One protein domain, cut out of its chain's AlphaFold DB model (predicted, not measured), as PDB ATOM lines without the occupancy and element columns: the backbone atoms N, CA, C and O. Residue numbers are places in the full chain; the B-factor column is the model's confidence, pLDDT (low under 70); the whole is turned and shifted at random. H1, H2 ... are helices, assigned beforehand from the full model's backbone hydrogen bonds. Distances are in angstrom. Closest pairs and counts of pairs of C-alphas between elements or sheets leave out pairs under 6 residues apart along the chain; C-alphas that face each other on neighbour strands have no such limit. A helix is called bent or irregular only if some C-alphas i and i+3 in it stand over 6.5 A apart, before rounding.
ATOM      1  N   THR A 263     139.686 163.140 228.916       93.25
ATOM      2  CA  THR A 263     138.336 163.628 228.655       93.25
ATOM      3  C   THR A 263     137.917 163.160 227.266       93.25
ATOM      4  O   THR A 263     138.438 163.632 226.261       93.25
ATOM      5  N   LEU A 264     136.995 162.202 227.218       95.25
ATOM      6  CA  LEU A 264     136.514 161.579 225.991       95.25
ATOM      7  C   LEU A 264     135.245 162.291 225.526       95.25
ATOM      8  O   LEU A 264     134.236 162.307 226.232       95.25
ATOM      9  N   GLN A 265     135.288 162.870 224.332       97.38
ATOM     10  CA  GLN A 265     134.113 163.457 223.692       97.38
ATOM     11  C   GLN A 265     133.445 162.409 222.803       97.38
ATOM     12  O   GLN A 265     134.123 161.624 222.141       97.38
ATOM     13  N   CYS A 266     132.113 162.376 222.791       97.38
ATOM     14  CA  CYS A 266     131.391 161.535 221.845       97.38
ATOM     15  C   CYS A 266     131.758 161.936 220.397       97.38
ATOM     16  O   CYS A 266     131.633 163.112 220.061       97.38
ATOM     17  N   PRO A 267     132.149 160.997 219.512       96.88
ATOM     18  CA  PRO A 267     132.493 161.308 218.123       96.88
ATOM     19  C   PRO A 267     131.270 161.684 217.272       96.88
ATOM     20  O   PRO A 267     131.404 162.130 216.134       96.88
ATOM     21  N   HIS A 268     130.052 161.491 217.785       95.88
ATOM     22  CA  HIS A 268     128.837 161.748 217.031       95.88
ATOM     23  C   HIS A 268     128.544 163.257 216.943       95.88
ATOM     24  O   HIS A 268     128.204 163.886 217.940       95.88
ATOM     25  N   GLN A 269     128.517 163.819 215.731       94.50
ATOM     26  CA  GLN A 269     128.374 165.261 215.405       94.50
ATOM     27  C   GLN A 269     127.163 166.037 215.985       94.50
ATOM     28  O   GLN A 269     127.047 167.255 215.819       94.50
ATOM     29  N   TYR A 270     126.226 165.331 216.620       94.25
ATOM     30  CA  TYR A 270     125.008 165.880 217.232       94.25
ATOM     31  C   TYR A 270     124.886 165.513 218.721       94.25
ATOM     32  O   TYR A 270     123.830 165.719 219.327       94.25
ATOM     33  N   CYS A 271     125.929 164.915 219.300       95.00
ATOM     34  CA  CYS A 271     125.995 164.517 220.694       95.00
ATOM     35  C   CYS A 271     127.136 165.265 221.384       95.00
ATOM     36  O   CYS A 271     128.294 164.890 221.276       95.00
ATOM     37  N   ASP A 272     126.792 166.286 222.164       93.44
ATOM     38  CA  ASP A 272     127.779 167.100 222.886       93.44
ATOM     39  C   ASP A 272     128.122 166.489 224.263       93.44
ATOM     40  O   ASP A 272     128.306 167.207 225.244       93.44
ATOM     41  N   LYS A 273     128.084 165.155 224.397       95.31
ATOM     42  CA  LYS A 273     128.367 164.483 225.675       95.31
ATOM     43  C   LYS A 273     129.866 164.276 225.855       95.31
ATOM     44  O   LYS A 273     130.554 163.822 224.940       95.31
ATOM     45  N   VAL A 274     130.328 164.571 227.064       95.56
ATOM     46  CA  VAL A 274     131.718 164.449 227.492       95.56
ATOM     47  C   VAL A 274     131.780 163.465 228.652       95.56
ATOM     48  O   VAL A 274     130.935 163.508 229.541       95.56
ATOM     49  N   PHE A 275     132.772 162.583 228.628       94.00
ATOM     50  CA  PHE A 275     132.960 161.523 229.609       94.00
ATOM     51  C   PHE A 275     134.367 161.606 230.195       94.00
ATOM     52  O   PHE A 275     135.342 161.819 229.477       94.00
ATOM     53  N   HIS A 276     134.493 161.378 231.500       90.50
ATOM     54  CA  HIS A 276     135.799 161.254 232.178       90.50
ATOM     55  C   HIS A 276     136.193 159.797 232.430       90.50
ATOM     56  O   HIS A 276     137.198 159.499 233.072       90.50
ATOM     57  N   ARG A 277     135.369 158.865 231.946       90.56
ATOM     58  CA  ARG A 277     135.550 157.431 232.120       90.56
ATOM     59  C   ARG A 277     135.327 156.698 230.813       90.56
ATOM     60  O   ARG A 277     134.290 156.860 230.172       90.56
ATOM     61  N   LYS A 278     136.270 155.815 230.486       92.75
ATOM     62  CA  LYS A 278     136.219 154.985 229.279       92.75
ATOM     63  C   LYS A 278     135.003 154.056 229.255       92.75
ATOM     64  O   LYS A 278     134.389 153.896 228.211       92.75
ATOM     65  N   ASP A 279     134.604 153.493 230.397       93.94
ATOM     66  CA  ASP A 279     133.441 152.600 230.469       93.94
ATOM     67  C   ASP A 279     132.109 153.334 230.228       93.94
ATOM     68  O   ASP A 279     131.259 152.840 229.486       93.94
ATOM     69  N   ALA A 280     131.953 154.543 230.780       94.00
ATOM     70  CA  ALA A 280     130.777 155.382 230.555       94.00
ATOM     71  C   ALA A 280     130.684 155.818 229.086       94.00
ATOM     72  O   ALA A 280     129.609 155.738 228.490       94.00
ATOM     73  N   TYR A 281     131.825 156.186 228.494       97.25
ATOM     74  CA  TYR A 281     131.946 156.469 227.067       97.25
ATOM     75  C   TYR A 281     131.531 155.259 226.215       97.25
ATOM     76  O   TYR A 281     130.591 155.366 225.434       97.25
ATOM     77  N   ASN A 282     132.143 154.086 226.414       97.19
ATOM     78  CA  ASN A 282     131.838 152.882 225.631       97.19
ATOM     79  C   ASN A 282     130.356 152.495 225.730       97.19
ATOM     80  O   ASN A 282     129.699 152.236 224.722       97.19
ATOM     81  N   ARG A 283     129.799 152.518 226.947       97.25
ATOM     82  CA  ARG A 283     128.379 152.240 227.188       97.25
ATOM     83  C   ARG A 283     127.470 153.257 226.500       97.25
ATOM     84  O   ARG A 283     126.393 152.906 226.020       97.25
ATOM     85  N   HIS A 284     127.868 154.523 226.472       97.75
ATOM     86  CA  HIS A 284     127.127 155.553 225.766       97.75
ATOM     87  C   HIS A 284     127.110 155.295 224.256       97.75
ATOM     88  O   HIS A 284     126.031 155.332 223.665       97.75
ATOM     89  N   ILE A 285     128.260 154.990 223.651       98.12
ATOM     90  CA  ILE A 285     128.359 154.699 222.215       98.12
ATOM     91  C   ILE A 285     127.467 153.514 221.835       98.12
ATOM     92  O   ILE A 285     126.603 153.666 220.967       98.12
ATOM     93  N   SER A 286     127.571 152.393 222.552       97.81
ATOM     94  CA  SER A 286     126.812 151.184 222.219       97.81
ATOM     95  C   SER A 286     125.297 151.351 222.379       97.81
ATOM     96  O   SER A 286     124.504 150.960 221.518       97.81
ATOM     97  N   ILE A 287     124.857 151.999 223.460       96.56
ATOM     98  CA  ILE A 287     123.426 152.137 223.757       96.56
ATOM     99  C   ILE A 287     122.776 153.266 222.946       96.56
ATOM    100  O   ILE A 287     121.614 153.148 222.540       96.56
ATOM    101  N   VAL A 288     123.478 154.385 222.754       96.88
ATOM    102  CA  VAL A 288     122.896 155.604 222.173       96.88
ATOM    103  C   VAL A 288     123.117 155.682 220.668       96.88
ATOM    104  O   VAL A 288     122.192 156.100 219.971       96.88
ATOM    105  N   HIS A 289     124.278 155.261 220.164       96.56
ATOM    106  CA  HIS A 289     124.670 155.491 218.773       96.56
ATOM    107  C   HIS A 289     124.656 154.223 217.918       96.56
ATOM    108  O   HIS A 289     124.055 154.252 216.847       96.56
ATOM    109  N   GLU A 290     125.212 153.105 218.389       96.94
ATOM    110  CA  GLU A 290     125.259 151.859 217.600       96.94
ATOM    111  C   GLU A 290     123.868 151.240 217.416       96.94
ATOM    112  O   GLU A 290     123.504 150.767 216.338       96.94
ATOM    113  N   LYS A 291     123.025 151.295 218.453       97.25
ATOM    114  CA  LYS A 291     121.659 150.775 218.366       97.25
ATOM    115  C   LYS A 291     120.779 151.685 217.503       97.25
ATOM    116  O   LYS A 291     120.285 152.710 217.968       97.25
ATOM    117  N   MET A 292     120.456 151.267 216.278       96.00
ATOM    118  CA  MET A 292     119.556 152.007 215.364       96.00
ATOM    119  C   MET A 292     118.189 152.336 215.988       96.00
ATOM    120  O   MET A 292     117.623 153.406 215.773       96.00
ATOM    121  N   GLY A 293     117.679 151.445 216.840       96.31
ATOM    122  CA  GLY A 293     116.429 151.645 217.573       96.31
ATOM    123  C   GLY A 293     116.522 152.563 218.799       96.31
ATOM    124  O   GLY A 293     115.525 152.685 219.518       96.31
ATOM    125  N   SER A 294     117.683 153.167 219.086       97.19
ATOM    126  CA  SER A 294     117.856 154.054 220.238       97.19
ATOM    127  C   SER A 294     116.917 155.262 220.144       97.19
ATOM    128  O   SER A 294     116.561 155.740 219.063       97.19
ATOM    129  N   ARG A 295     116.503 155.794 221.302       95.62
ATOM    130  CA  ARG A 295     115.669 157.011 221.347       95.62
ATOM    131  C   ARG A 295     116.356 158.200 220.670       95.62
ATOM    132  O   ARG A 295     115.671 159.050 220.110       95.62
ATOM    133  N   PHE A 296     117.685 158.251 220.738       96.12
ATOM    134  CA  PHE A 296     118.485 159.283 220.094       96.12
ATOM    135  C   PHE A 296     118.402 159.171 218.570       96.12
ATOM    136  O   PHE A 296     117.985 160.134 217.932       96.12
ATOM    137  N   ASN A 297     118.687 157.993 218.005       96.50
ATOM    138  CA  ASN A 297     118.687 157.768 216.559       96.50
ATOM    139  C   ASN A 297     117.297 157.975 215.952       96.50
ATOM    140  O   ASN A 297     117.154 158.733 214.999       96.50
ATOM    141  N   LYS A 298     116.244 157.423 216.569       97.00
ATOM    142  CA  LYS A 298     114.853 157.655 216.128       97.00
ATOM    143  C   LYS A 298     114.509 159.141 216.051       97.00
ATOM    144  O   LYS A 298     113.925 159.605 215.077       97.00
ATOM    145  N   ARG A 299     114.890 159.902 217.079       95.81
ATOM    146  CA  ARG A 299     114.663 161.348 217.113       95.81
ATOM    147  C   ARG A 299     115.503 162.076 216.068       95.81
ATOM    148  O   ARG A 299     115.018 163.020 215.459       95.81
ATOM    149  N   MET A 300     116.751 161.664 215.893       96.25
ATOM    150  CA  MET A 300     117.649 162.237 214.902       96.25
ATOM    151  C   MET A 300     117.089 162.085 213.494       96.25
ATOM    152  O   MET A 300     117.007 163.079 212.781       96.25
ATOM    153  N   PHE A 301     116.640 160.882 213.134       96.75
ATOM    154  CA  PHE A 301     116.031 160.617 211.834       96.75
ATOM    155  C   PHE A 301     114.776 161.458 211.602       96.75
ATOM    156  O   PHE A 301     114.656 162.053 210.538       96.75
ATOM    157  N   GLN A 302     113.911 161.604 212.609       97.06
ATOM    158  CA  GLN A 302     112.740 162.481 212.505       97.06
ATOM    159  C   GLN A 302     113.126 163.950 212.265       97.06
ATOM    160  O   GLN A 302     112.544 164.635 211.438       97.06
ATOM    161  N   ILE A 303     114.130 164.465 212.978       96.75
ATOM    162  CA  ILE A 303     114.569 165.855 212.782       96.75
ATOM    163  C   ILE A 303     115.174 166.048 211.386       96.75
ATOM    164  O   ILE A 303     115.005 167.113 210.796       96.75
ATOM    165  N   LEU A 304     115.882 165.038 210.875       96.38
ATOM    166  CA  LEU A 304     116.458 165.059 209.533       96.38
ATOM    167  C   LEU A 304     115.380 165.006 208.445       96.38
ATOM    168  O   LEU A 304     115.506 165.741 207.472       96.38
ATOM    169  N   SER A 305     114.317 164.208 208.618       97.25
ATOM    170  CA  SER A 305     113.189 164.179 207.673       97.25
ATOM    171  C   SER A 305     112.421 165.499 207.638       97.25
ATOM    172  O   SER A 305     111.933 165.895 206.589       97.25
ATOM    173  N   ASP A 306     112.356 166.198 208.772       97.12
ATOM    174  CA  ASP A 306     111.614 167.454 208.920       97.12
ATOM    175  C   ASP A 306     112.481 168.699 208.624       97.12
ATOM    176  O   ASP A 306     112.102 169.825 208.967       97.12
ATOM    177  N   CYS A 307     113.690 168.525 208.078       97.50
ATOM    178  CA  CYS A 307     114.620 169.621 207.824       97.50
ATOM    179  C   CYS A 307     114.346 170.290 206.463       97.50
ATOM    180  O   CYS A 307     114.475 169.624 205.439       97.50
ATOM    181  N   PRO A 308     114.052 171.607 206.413       97.75
ATOM    182  CA  PRO A 308     113.772 172.311 205.157       97.75
ATOM    183  C   PRO A 308     115.033 172.783 204.411       97.75
ATOM    184  O   PRO A 308     114.930 173.323 203.315       97.75
ATOM    185  N   PHE A 309     116.219 172.661 205.017       97.94
ATOM    186  CA  PHE A 309     117.467 173.184 204.458       97.94
ATOM    187  C   PHE A 309     118.195 172.136 203.613       97.94
ATOM    188  O   PHE A 309     118.480 171.040 204.099       97.94
ATOM    189  N   GLU A 310     118.565 172.507 202.386       96.19
ATOM    190  CA  GLU A 310     119.368 171.667 201.486       96.19
ATOM    191  C   GLU A 310     120.873 171.753 201.784       96.19
ATOM    192  O   GLU A 310     121.596 170.765 201.662       96.19
ATOM    193  N   LYS A 311     121.359 172.929 202.207       97.56
ATOM    194  CA  LYS A 311     122.778 173.144 202.526       97.56
ATOM    195  C   LYS A 311     123.168 172.400 203.802       97.56
ATOM    196  O   LYS A 311     122.537 172.565 204.847       97.56
ATOM    197  N   GLU A 312     124.276 171.662 203.741       96.19
ATOM    198  CA  GLU A 312     124.756 170.831 204.853       96.19
ATOM    199  C   GLU A 312     124.974 171.625 206.146       96.19
ATOM    200  O   GLU A 312     124.542 171.204 207.218       96.19
ATOM    201  N   ALA A 313     125.611 172.796 206.055       96.25
ATOM    202  CA  ALA A 313     125.923 173.621 207.222       96.25
ATOM    203  C   ALA A 313     124.651 174.081 207.962       96.25
ATOM    204  O   ALA A 313     124.570 173.990 209.192       96.25
ATOM    205  N   ASP A 314     123.630 174.508 207.213       97.12
ATOM    206  CA  ASP A 314     122.345 174.951 207.763       97.12
ATOM    207  C   ASP A 314     121.556 173.773 208.343       97.12
ATOM    208  O   ASP A 314     120.994 173.875 209.438       97.12
ATOM    209  N   ARG A 315     121.599 172.613 207.673       96.88
ATOM    210  CA  ARG A 315     121.017 171.362 208.172       96.88
ATOM    211  C   ARG A 315     121.642 170.941 209.499       96.88
ATOM    212  O   ARG A 315     120.916 170.673 210.455       96.88
ATOM    213  N   GLN A 316     122.969 170.935 209.611       95.50
ATOM    214  CA  GLN A 316     123.650 170.599 210.864       95.50
ATOM    215  C   GLN A 316     123.282 171.573 211.988       95.50
ATOM    216  O   GLN A 316     122.996 171.145 213.113       95.50
ATOM    217  N   ARG A 317     123.231 172.879 211.694       96.06
ATOM    218  CA  ARG A 317     122.812 173.908 212.656       96.06
ATOM    219  C   ARG A 317     121.373 173.686 213.125       96.06
ATOM    220  O   ARG A 317     121.107 173.746 214.332       96.06
ATOM    221  N   TYR A 318     120.465 173.378 212.201       96.44
ATOM    222  CA  TYR A 318     119.070 173.058 212.497       96.44
ATOM    223  C   TYR A 318     118.954 171.817 213.388       96.44
ATOM    224  O   TYR A 318     118.313 171.877 214.441       96.44
ATOM    225  N   VAL A 319     119.640 170.724 213.035       96.19
ATOM    226  CA  VAL A 319     119.613 169.465 213.794       96.19
ATOM    227  C   VAL A 319     120.166 169.661 215.204       96.19
ATOM    228  O   VAL A 319     119.505 169.267 216.166       96.19
ATOM    229  N   ARG A 320     121.324 170.323 215.368       94.75
ATOM    230  CA  ARG A 320     121.896 170.613 216.699       94.75
ATOM    231  C   ARG A 320     120.933 171.440 217.552       94.75
ATOM    232  O   ARG A 320     120.688 171.099 218.709       94.75
ATOM    233  N   THR A 321     120.325 172.479 216.977       95.12
ATOM    234  CA  THR A 321     119.362 173.347 217.681       95.12
ATOM    235  C   THR A 321     118.116 172.565 218.109       95.12
ATOM    236  O   THR A 321     117.708 172.597 219.275       95.12
ATOM    237  N   ARG A 322     117.542 171.773 217.196       95.81
ATOM    238  CA  ARG A 322     116.381 170.919 217.474       95.81
ATOM    239  C   ARG A 322     116.693 169.835 218.499       95.81
ATOM    240  O   ARG A 322     115.855 169.583 219.367       95.81
ATOM    241  N   MET A 323     117.883 169.232 218.468       93.94
ATOM    242  CA  MET A 323     118.320 168.248 219.461       93.94
ATOM    243  C   MET A 323     118.411 168.848 220.872       93.94
ATOM    244  O   MET A 323     117.930 168.215 221.823       93.94
ATOM    245  N   LYS A 324     118.913 170.085 221.005       90.94
ATOM    246  CA  LYS A 324     119.046 170.800 222.289       90.94
ATOM    247  C   LYS A 324     117.703 171.250 222.883       90.94
ATOM    248  O   LYS A 324     117.468 171.020 224.065       90.94
ATOM    249  N   SER A 325     116.789 171.784 222.067       87.38
ATOM    250  CA  SER A 325     115.544 172.445 222.527       87.38
ATOM    251  C   SER A 325     114.642 171.637 223.486       87.38
ATOM    252  O   SER A 325     114.077 172.203 224.417       87.38
ATOM    253  N   ARG A 326     114.524 170.307 223.334       72.56
ATOM    254  CA  ARG A 326     113.681 169.487 224.237       72.56
ATOM    255  C   ARG A 326     114.288 169.181 225.606       72.56
ATOM    256  O   ARG A 326     113.549 168.758 226.494       72.56
TER     257      ARG A 326
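What this domain is: This is residues 263 to 326 of the 355 residues of the protein "RME1 (YGR044C)" of Zygosaccharomyces parabailii (UniProt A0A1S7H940). Three helices follow one another in an open arc: the longest, H3, folds back slantwise over H2, and H2 meets H1 at a corner. The unnamed stretch of residues 263 to 277 makes a loop that fills the hollow between H1 and H3, its two limbs tied by a short antiparallel pairing of residues 264 to 265 with 274 to 275. The printed part has 64 residues with three named helices, in the order H1, H2, H3, and no named strand; its class is all helix. It is only just compact, close to loose, with a radius of gyration of the C-alphas of 12.8 A, and its elongated outline spans 38 by 24 by 20 A.

Where its parts are: H3, residues 312 to 326, measures 22.4 A from first to last C-alpha and ends at C-alpha 326 (113.681, 169.487, 224.237). It is only just irregular: C-alphas 323 and 326 are 6.8 A apart. H2, residues 295 to 305, measures 15.6 A. H1, residues 278 to 290, measures 16.3 A and begins at C-alpha 278 (136.219, 154.985, 229.279). H1 is neither bent nor irregular, but only just: C-alphas 287 and 290 are 6.4 A apart.

How they stand to each other: H3 touches H2 at a steep tilt of 46 degrees, opposite ways; their closest C-alphas, of Ile 303 and Val 319, are 6.3 A apart. H2 and H1 touch only at the corner by their link, H1 with residues 288 to 289 alone. Their closest C-alphas, of Val 288 and Phe 296, are 6.1 A apart, and the helices run the same way at a steep tilt of 46 degrees. H1 and H3 are apart. In H2 every O i to N i+4 pair is within hydrogen-bond range; in H1 8 of 9 are, in H3 10 of 11.

The domain as a whole: The C-alphas farthest apart, of Arg 277 and Pro 308, are 37.7 A from each other. The printed part has no cut. The link from H1 to H2 is tight and that from H2 to H3 short. Mean pLDDT of the printed part is 95.4, and no printed residue is under 70.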